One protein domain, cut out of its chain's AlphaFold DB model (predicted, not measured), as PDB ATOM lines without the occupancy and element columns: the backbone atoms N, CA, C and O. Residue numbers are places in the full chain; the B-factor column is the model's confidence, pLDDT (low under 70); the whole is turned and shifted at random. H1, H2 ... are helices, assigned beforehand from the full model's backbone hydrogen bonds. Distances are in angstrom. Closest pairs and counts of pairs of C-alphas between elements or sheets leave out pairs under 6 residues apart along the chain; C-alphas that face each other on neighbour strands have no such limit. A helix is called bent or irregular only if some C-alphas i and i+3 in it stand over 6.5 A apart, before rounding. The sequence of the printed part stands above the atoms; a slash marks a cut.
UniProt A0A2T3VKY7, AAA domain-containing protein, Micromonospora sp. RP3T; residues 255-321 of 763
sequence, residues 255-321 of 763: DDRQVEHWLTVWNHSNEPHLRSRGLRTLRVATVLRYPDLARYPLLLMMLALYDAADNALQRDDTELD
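Overview. This is residues 255 to 321 of the 763 residues of the protein "AAA domain-containing protein" of Micromonospora sp. RP3T (UniProt A0A2T3VKY7). Two longer helices, H1 and H4, run side by side the same way without packing closely, and the link of residues 277 to 283 folds the chain back from the end of H1 to the one-turn helix H2. Two more one-turn helices, H3 and H5, make corners at the two ends of H4, and a tail without a named element follows H5. The printed part has 67 residues with five named helices, H1 to H5 in order, and no named strand: the class is all helix. It is compact, with a radius of gyration of the C-alphas of 11.2 A and spans of 31 by 27 by 17 A.

Along the chain. H1, residues 256 to 276, begins at C-alpha 256 (80.890, -16.716, 41.364) and is 29.0 A long. It has a kink of 55 degrees near residue 270 and is irregular: C-alphas 269 and 272 are 7.6 A apart. H2 is residues 284 to 287 and H3 residues 291 to 294. H4, residues 297 to 310, is 21.0 A long. H5, residues 312 to 315, ends at C-alpha 315 (88.976, -19.733, 20.711).

Arrangement. H1 and H4 are close but not clearly touching, at a shallow tilt of 29 degrees; their closest C-alphas, of Leu 274 and Ala 308, are 7.1 A apart. H1, with residues 259 to 263 alone, only just touches H2, with 3 pairs of C-alphas within 8 A, the closest being Glu 260 and Val 284 at 5.9 A. H3 and H4 touch only at the corner, closest at the C-alphas of Ala 294 and Leu 300, 4.6 A. H4 and H5 touch only at the corner, closest at the C-alphas of Asp 307 and Leu 313, 5.6 A. H1 and H5 are apart. O i to N i+4 pairs are within hydrogen-bond range in 15 of 17 cases in H1 and 8 of 10 in H4; H2, H3 and H5 are too short for such a pair.

Size, cuts and confidence. The C-alphas farthest apart, of Asp 255 and Ser 276, are 31.5 A apart. The printed part has no cut and no long link. Residues 316 to 320 have pLDDT under 70.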
ATOM      1  N   ASP A 255      81.968 -19.324  45.363       93.44
ATOM      2  CA  ASP A 255      80.891 -18.657  44.655       93.44
ATOM      3  C   ASP A 255      81.430 -17.875  43.445       93.44
ATOM      4  O   ASP A 255      82.638 -17.698  43.249       93.44
ATOM      5  N   ASP A 256      80.522 -17.393  42.604       95.25
ATOM      6  CA  ASP A 256      80.890 -16.716  41.364       95.25
ATOM      7  C   ASP A 256      81.694 -15.419  41.624       95.25
ATOM      8  O   ASP A 256      82.548 -15.052  40.813       95.25
ATOM      9  N   ARG A 257      81.504 -14.758  42.782       94.56
ATOM     10  CA  ARG A 257      82.264 -13.554  43.177       94.56
ATOM     11  C   ARG A 257      83.690 -13.907  43.593       94.56
ATOM     12  O   ARG A 257      84.628 -13.186  43.265       94.56
ATOM     13  N   GLN A 258      83.864 -15.014  44.306       95.44
ATOM     14  CA  GLN A 258      85.165 -15.559  44.679       95.44
ATOM     15  C   GLN A 258      85.961 -15.970  43.431       95.44
ATOM     16  O   GLN A 258      87.152 -15.663  43.345       95.44
ATOM     17  N   VAL A 259      85.307 -16.572  42.428       96.50
ATOM     18  CA  VAL A 259      85.919 -16.877  41.118       96.50
ATOM     19  C   VAL A 259      86.337 -15.599  40.383       96.50
ATOM     20  O   VAL A 259      87.462 -15.512  39.886       96.50
ATOM     21  N   GLU A 260      85.468 -14.588  40.332       96.12
ATOM     22  CA  GLU A 260      85.772 -13.292  39.713       96.12
ATOM     23  C   GLU A 260      86.955 -12.586  40.392       96.12
ATOM     24  O   GLU A 260      87.864 -12.089  39.716       96.12
ATOM     25  N   HIS A 261      86.987 -12.578  41.725       95.25
ATOM     26  CA  HIS A 261      88.083 -11.993  42.490       95.25
ATOM     27  C   HIS A 261      89.411 -12.701  42.204       95.25
ATOM     28  O   HIS A 261      90.411 -12.049  41.889       95.25
ATOM     29  N   TRP A 262      89.405 -14.037  42.234       96.25
ATOM     30  CA  TRP A 262      90.572 -14.849  41.901       96.25
ATOM     31  C   TRP A 262      91.097 -14.526  40.495       96.25
ATOM     32  O   TRP A 262      92.290 -14.268  40.310       96.25
ATOM     33  N   LEU A 263      90.198 -14.465  39.503       96.31
ATOM     34  CA  LEU A 263      90.556 -14.158  38.117       96.31
ATOM     35  C   LEU A 263      91.064 -12.732  37.936       96.31
ATOM     36  O   LEU A 263      91.941 -12.506  37.106       96.31
ATOM     37  N   THR A 264      90.555 -11.774  38.707       96.06
ATOM     38  CA  THR A 264      91.031 -10.387  38.669       96.06
ATOM     39  C   THR A 264      92.513 -10.318  39.027       96.06
ATOM     40  O   THR A 264      93.303  -9.731  38.284       96.06
ATOM     41  N   VAL A 265      92.919 -10.979  40.115       95.50
ATOM     42  CA  VAL A 265      94.325 -11.032  40.546       95.50
ATOM     43  C   VAL A 265      95.189 -11.784  39.535       95.50
ATOM     44  O   VAL A 265      96.279 -11.319  39.172       95.50
ATOM     45  N   TRP A 266      94.707 -12.937  39.063       95.38
ATOM     46  CA  TRP A 266      95.400 -13.730  38.053       95.38
ATOM     47  C   TRP A 266      95.655 -12.915  36.784       95.38
ATOM     48  O   TRP A 266      96.798 -12.804  36.338       95.38
ATOM     49  N   ASN A 267      94.609 -12.306  36.227       95.69
ATOM     50  CA  ASN A 267      94.686 -11.531  34.997       95.69
ATOM     51  C   ASN A 267      95.583 -10.309  35.161       95.69
ATOM     52  O   ASN A 267      96.408 -10.069  34.288       95.69
ATOM     53  N   HIS A 268      95.494  -9.587  36.280       94.88
ATOM     54  CA  HIS A 268      96.370  -8.445  36.544       94.88
ATOM     55  C   HIS A 268      97.854  -8.842  36.534       94.88
ATOM     56  O   HIS A 268      98.680  -8.174  35.915       94.88
ATOM     57  N   SER A 269      98.188  -9.971  37.164       93.25
ATOM     58  CA  SER A 269      99.568 -10.477  37.224       93.25
ATOM     59  C   SER A 269     100.082 -10.965  35.863       93.25
ATOM     60  O   SER A 269     101.284 -10.941  35.602       93.25
ATOM     61  N   ASN A 270      99.178 -11.415  34.990       93.94
ATOM     62  CA  ASN A 270      99.513 -12.094  33.740       93.94
ATOM     63  C   ASN A 270      99.352 -11.237  32.485       93.94
ATOM     64  O   ASN A 270      99.942 -11.558  31.456       93.94
ATOM     65  N   GLU A 271      98.597 -10.144  32.542       94.94
ATOM     66  CA  GLU A 271      98.265  -9.316  31.384       94.94
ATOM     67  C   GLU A 271      99.500  -8.830  30.599       94.94
ATOM     68  O   GLU A 271      99.494  -8.975  29.372       94.94
ATOM     69  N   PRO A 272     100.588  -8.322  31.222       94.19
ATOM     70  CA  PRO A 272     101.776  -7.917  30.470       94.19
ATOM     71  C   PRO A 272     102.415  -9.088  29.712       94.19
ATOM     72  O   PRO A 272     102.790  -8.953  28.545       94.19
ATOM     73  N   HIS A 273     102.494 -10.250  30.364       91.31
ATOM     74  CA  HIS A 273     103.080 -11.459  29.801       91.31
ATOM     75  C   HIS A 273     102.225 -12.015  28.650       91.31
ATOM     76  O   HIS A 273     102.744 -12.265  27.562       91.31
ATOM     77  N   LEU A 274     100.910 -12.127  28.844       93.06
ATOM     78  CA  LEU A 274      99.967 -12.588  27.822       93.06
ATOM     79  C   LEU A 274      99.963 -11.657  26.605       93.06
ATOM     80  O   LEU A 274     100.097 -12.124  25.473       93.06
ATOM     81  N   ARG A 275      99.919 -10.338  26.826       94.31
ATOM     82  CA  ARG A 275      99.950  -9.338  25.749       94.31
ATOM     83  C   ARG A 275     101.218  -9.445  24.906       94.31
ATOM     84  O   ARG A 275     101.135  -9.361  23.684       94.31
ATOM     85  N   SER A 276     102.378  -9.681  25.529       93.50
ATOM     86  CA  SER A 276     103.646  -9.866  24.804       93.50
ATOM     87  C   SER A 276     103.635 -11.072  23.852       93.50
ATOM     88  O   SER A 276     104.377 -11.096  22.873       93.50
ATOM     89  N   ARG A 277     102.753 -12.047  24.108       92.75
ATOM     90  CA  ARG A 277     102.542 -13.256  23.302       92.75
ATOM     91  C   ARG A 277     101.337 -13.143  22.356       92.75
ATOM     92  O   ARG A 277     100.978 -14.126  21.719       92.75
ATOM     93  N   GLY A 278     100.701 -11.970  22.274       92.62
ATOM     94  CA  GLY A 278      99.484 -11.756  21.481       92.62
ATOM     95  C   GLY A 278      98.237 -12.444  22.050       92.62
ATOM     96  O   GLY A 278      97.264 -12.640  21.324       92.62
ATOM     97  N   LEU A 279      98.264 -12.823  23.330       93.62
ATOM     98  CA  LEU A 279      97.169 -13.489  24.031       93.62
ATOM     99  C   LEU A 279      96.336 -12.486  24.844       93.62
ATOM    100  O   LEU A 279      96.789 -11.392  25.191       93.62
ATOM    101  N   ARG A 280      95.098 -12.875  25.148       93.38
ATOM    102  CA  ARG A 280      94.108 -12.117  25.921       93.38
ATOM    103  C   ARG A 280      93.995 -12.678  27.336       93.38
ATOM    104  O   ARG A 280      94.331 -13.833  27.583       93.38
ATOM    105  N   THR A 281      93.504 -11.862  28.260       94.00
ATOM    106  CA  THR A 281      93.176 -12.284  29.627       94.00
ATOM    107  C   THR A 281      91.950 -13.200  29.649       94.00
ATOM    108  O   THR A 281      91.101 -13.141  28.756       94.00
ATOM    109  N   LEU A 282      91.859 -14.070  30.656       93.56
ATOM    110  CA  LEU A 282      90.788 -15.060  30.773       93.56
ATOM    111  C   LEU A 282      89.522 -14.424  31.354       93.56
ATOM    112  O   LEU A 282      89.552 -13.823  32.428       93.56
ATOM    113  N   ARG A 283      88.391 -14.555  30.653       93.00
ATOM    114  CA  ARG A 283      87.109 -13.973  31.078       93.00
ATOM    115  C   ARG A 283      86.404 -14.854  32.110       93.00
ATOM    116  O   ARG A 283      86.350 -16.071  31.954       93.00
ATOM    117  N   VAL A 284      85.749 -14.226  33.089       94.00
ATOM    118  CA  VAL A 284      84.925 -14.915  34.104       94.00
ATOM    119  C   VAL A 284      83.829 -15.759  33.446       94.00
ATOM    120  O   VAL A 284      83.690 -16.942  33.735       94.00
ATOM    121  N   ALA A 285      83.132 -15.188  32.462       91.12
ATOM    122  CA  ALA A 285      82.102 -15.894  31.701       91.12
ATOM    123  C   ALA A 285      82.627 -17.106  30.907       91.12
ATOM    124  O   ALA A 285      81.828 -17.939  30.500       91.12
ATOM    125  N   THR A 286      83.936 -17.209  30.651       91.00
ATOM    126  CA  THR A 286      84.528 -18.387  29.997       91.00
ATOM    127  C   THR A 286      84.687 -19.535  30.990       91.00
ATOM    128  O   THR A 286      84.312 -20.655  30.670       91.00
ATOM    129  N   VAL A 287      85.193 -19.272  32.201       90.25
ATOM    130  CA  VAL A 287      85.385 -20.336  33.205       90.25
ATOM    131  C   VAL A 287      84.080 -20.766  33.863       90.25
ATOM    132  O   VAL A 287      83.926 -21.943  34.165       90.25
ATOM    133  N   LEU A 288      83.117 -19.854  34.046       90.81
ATOM    134  CA  LEU A 288      81.827 -20.170  34.675       90.81
ATOM    135  C   LEU A 288      80.909 -21.041  33.800       90.81
ATOM    136  O   LEU A 288      79.909 -21.538  34.307       90.81
ATOM    137  N   ARG A 289      81.268 -21.294  32.532       87.88
ATOM    138  CA  ARG A 289      80.670 -22.381  31.729       87.88
ATOM    139  C   ARG A 289      80.966 -23.763  32.322       87.88
ATOM    140  O   ARG A 289      80.226 -24.706  32.097       87.88
ATOM    141  N   TYR A 290      82.027 -23.860  33.123       85.94
ATOM    142  CA  TYR A 290      82.507 -25.085  33.754       85.94
ATOM    143  C   TYR A 290      82.490 -24.943  35.284       85.94
ATOM    144  O   TYR A 290      83.557 -24.936  35.907       85.94
ATOM    145  N   PRO A 291      81.314 -24.796  35.927       84.56
ATOM    146  CA  PRO A 291      81.221 -24.482  37.356       84.56
ATOM    147  C   PRO A 291      81.892 -25.542  38.242       84.56
ATOM    148  O   PRO A 291      82.573 -25.186  39.204       84.56
ATOM    149  N   ASP A 292      81.802 -26.822  37.872       79.38
ATOM    150  CA  ASP A 292      82.421 -27.935  38.611       79.38
ATOM    151  C   ASP A 292      83.954 -27.847  38.662       79.38
ATOM    152  O   ASP A 292      84.586 -28.368  39.579       79.38
ATOM    153  N   LEU A 293      84.568 -27.148  37.703       83.50
ATOM    154  CA  LEU A 293      86.004 -26.874  37.671       83.50
ATOM    155  C   LEU A 293      86.328 -25.491  38.242       83.50
ATOM    156  O   LEU A 293      87.266 -25.333  39.019       83.50
ATOM    157  N   ALA A 294      85.557 -24.469  37.879       90.31
ATOM    158  CA  ALA A 294      85.853 -23.089  38.243       90.31
ATOM    159  C   ALA A 294      85.704 -22.818  39.747       90.31
ATOM    160  O   ALA A 294      86.375 -21.934  40.276       90.31
ATOM    161  N   ARG A 295      84.857 -23.579  40.450       91.19
ATOM    162  CA  ARG A 295      84.564 -23.343  41.871       91.19
ATOM    163  C   ARG A 295      85.590 -23.927  42.841       91.19
ATOM    164  O   ARG A 295      85.509 -23.670  44.039       91.19
ATOM    165  N   TYR A 296      86.582 -24.677  42.363       87.50
ATOM    166  CA  TYR A 296      87.666 -25.176  43.211       87.50
ATOM    167  C   TYR A 296      88.978 -24.473  42.853       87.50
ATOM    168  O   TYR A 296      89.394 -24.544  41.697       87.50
ATOM    169  N   PRO A 297      89.682 -23.839  43.815       88.31
ATOM    170  CA  PRO A 297      90.822 -22.968  43.515       88.31
ATOM    171  C   PRO A 297      91.915 -23.632  42.669       88.31
ATOM    172  O   PRO A 297      92.484 -23.012  41.774       88.31
ATOM    173  N   LEU A 298      92.207 -24.907  42.932       83.25
ATOM    174  CA  LEU A 298      93.186 -25.656  42.154       83.25
ATOM    175  C   LEU A 298      92.721 -25.922  40.715       83.25
ATOM    176  O   LEU A 298      93.508 -25.796  39.784       83.25
ATOM    177  N   LEU A 299      91.463 -26.311  40.528       85.06
ATOM    178  CA  LEU A 299      90.915 -26.606  39.205       85.06
ATOM    179  C   LEU A 299      90.773 -25.318  38.382       85.06
ATOM    180  O   LEU A 299      91.124 -25.300  37.205       85.06
ATOM    181  N   LEU A 300      90.398 -24.210  39.024       90.62
ATOM    182  CA  LEU A 300      90.423 -22.877  38.428       90.62
ATOM    183  C   LEU A 300      91.838 -22.470  37.990       90.62
ATOM    184  O   LEU A 300      92.016 -21.969  36.880       90.62
ATOM    185  N   MET A 301      92.858 -22.758  38.807       88.06
ATOM    186  CA  MET A 301      94.262 -22.577  38.424       88.06
ATOM    187  C   MET A 301      94.633 -23.407  37.188       88.06
ATOM    188  O   MET A 301      95.293 -22.902  36.282       88.06
ATOM    189  N   MET A 302      94.192 -24.667  37.113       84.62
ATOM    190  CA  MET A 302      94.433 -25.520  35.943       84.62
ATOM    191  C   MET A 302      93.805 -24.947  34.674       84.62
ATOM    192  O   MET A 302      94.475 -24.898  33.643       84.62
ATOM    193  N   LEU A 303      92.555 -24.479  34.753       88.12
ATOM    194  CA  LEU A 303      91.877 -23.814  33.638       88.12
ATOM    195  C   LEU A 303      92.632 -22.560  33.194       88.12
ATOM    196  O   LEU A 303      92.838 -22.352  32.001       88.12
ATOM    197  N   ALA A 304      93.097 -21.756  34.150       91.12
ATOM    198  CA  ALA A 304      93.842 -20.538  33.873       91.12
ATOM    199  C   ALA A 304      95.201 -20.810  33.206       91.12
ATOM    200  O   ALA A 304      95.580 -20.104  32.274       91.12
ATOM    201  N   LEU A 305      95.921 -21.853  33.632       86.75
ATOM    202  CA  LEU A 305      97.188 -22.278  33.021       86.75
ATOM    203  C   LEU A 305      97.012 -22.918  31.643       86.75
ATOM    204  O   LEU A 305      97.883 -22.773  30.778       86.75
ATOM    205  N   TYR A 306      95.917 -23.654  31.457       85.06
ATOM    206  CA  TYR A 306      95.542 -24.208  30.165       85.06
ATOM    207  C   TYR A 306      95.234 -23.075  29.181       85.06
ATOM    208  O   TYR A 306      95.845 -23.014  28.118       85.06
ATOM    209  N   ASP A 307      94.415 -22.095  29.577       89.38
ATOM    210  CA  ASP A 307      94.109 -20.939  28.731       89.38
ATOM    211  C   ASP A 307      95.313 -20.012  28.508       89.38
ATOM    212  O   ASP A 307      95.497 -19.492  27.415       89.38
ATOM    213  N   ALA A 308      96.198 -19.829  29.490       89.19
ATOM    214  CA  ALA A 308      97.398 -19.000  29.327       89.19
ATOM    215  C   ALA A 308      98.397 -19.558  28.290       89.19
ATOM    216  O   ALA A 308      99.334 -18.866  27.874       89.19
ATOM    217  N   ALA A 309      98.231 -20.814  27.864       84.62
ATOM    218  CA  ALA A 309      99.047 -21.403  26.813       84.62
ATOM    219  C   ALA A 309      98.809 -20.704  25.473       84.62
ATOM    220  O   ALA A 309      99.768 -20.314  24.806       84.62
ATOM    221  N   ASP A 310      97.550 -20.540  25.094       86.94
ATOM    222  CA  ASP A 310      97.167 -20.123  23.752       86.94
ATOM    223  C   ASP A 310      95.721 -19.600  23.672       86.94
ATOM    224  O   ASP A 310      95.151 -19.527  22.600       86.94
ATOM    225  N   ASN A 311      95.092 -19.205  24.769       90.19
ATOM    226  CA  ASN A 311      93.668 -18.876  24.836       90.19
ATOM    227  C   ASN A 311      92.727 -19.981  24.314       90.19
ATOM    228  O   ASN A 311      91.674 -19.664  23.753       90.19
ATOM    229  N   ALA A 312      93.084 -21.264  24.472       84.81
ATOM    230  CA  ALA A 312      92.266 -22.391  24.019       84.81
ATOM    231  C   ALA A 312      90.803 -22.326  24.490       84.81
ATOM    232  O   ALA A 312      89.910 -22.608  23.698       84.81
ATOM    233  N   LEU A 313      90.524 -21.897  25.729       85.88
ATOM    234  CA  LEU A 313      89.143 -21.818  26.236       85.88
ATOM    235  C   LEU A 313      88.333 -20.688  25.591       85.88
ATOM    236  O   LEU A 313      87.114 -20.635  25.735       85.88
ATOM    237  N   GLN A 314      89.004 -19.741  24.936       86.31
ATOM    238  CA  GLN A 314      88.383 -18.557  24.348       86.31
ATOM    239  C   GLN A 314      88.274 -18.619  22.821       86.31
ATOM    240  O   GLN A 314      87.642 -17.736  22.244       86.31
ATOM    241  N   ARG A 315      88.935 -19.586  22.174       74.62
ATOM    242  CA  ARG A 315      88.976 -19.733  20.711       74.62
ATOM    243  C   ARG A 315      87.866 -20.617  20.155       74.62
ATOM    244  O   ARG A 315      87.471 -20.404  19.014       74.62
ATOM    245  N   ASP A 316      87.392 -21.581  20.934       61.84
ATOM    246  CA  ASP A 316      86.324 -22.477  20.507       61.84
ATOM    247  C   ASP A 316      84.970 -21.743  20.655       61.84
ATOM    248  O   ASP A 316      84.491 -21.496  21.764       61.84
ATOM    249  N   ASP A 317      84.374 -21.332  19.525       52.66
ATOM    250  CA  ASP A 317      83.025 -20.726  19.475       52.66
ATOM    251  C   ASP A 317      81.933 -21.732  19.890       52.66
ATOM    252  O   ASP A 317      80.838 -21.346  20.304       52.66
ATOM    253  N   THR A 318      82.245 -23.028  19.828       55.81
ATOM    254  CA  THR A 318      81.458 -24.122  20.401       55.81
ATOM    255  C   THR A 318      81.901 -24.407  21.829       55.81
ATOM    256  O   THR A 318      83.089 -24.575  22.098       55.81
ATOM    257  N   GLU A 319      80.939 -24.498  22.743       62.38
ATOM    258  CA  GLU A 319      81.169 -24.958  24.110       62.38
ATOM    259  C   GLU A 319      81.852 -26.334  24.085       62.38
ATOM    260  O   GLU A 319      81.292 -27.296  23.560       62.38
ATOM    261  N   LEU A 320      83.087 -26.419  24.599       68.31
ATOM    262  CA  LEU A 320      83.740 -27.713  24.798       68.31
ATOM    263  C   LEU A 320      82.903 -28.502  25.795       68.31
ATOM    264  O   LEU A 320      82.611 -27.979  26.871       68.31
ATOM    265  N   ASP A 321      82.565 -29.746  25.466       73.38
ATOM    266  CA  ASP A 321      81.996 -30.668  26.446       73.38
ATOM    267  C   ASP A 321      82.968 -30.785  27.634       73.38
ATOM    268  O   ASP A 321      84.191 -30.839  27.454       73.38
TER     269      ASP A 321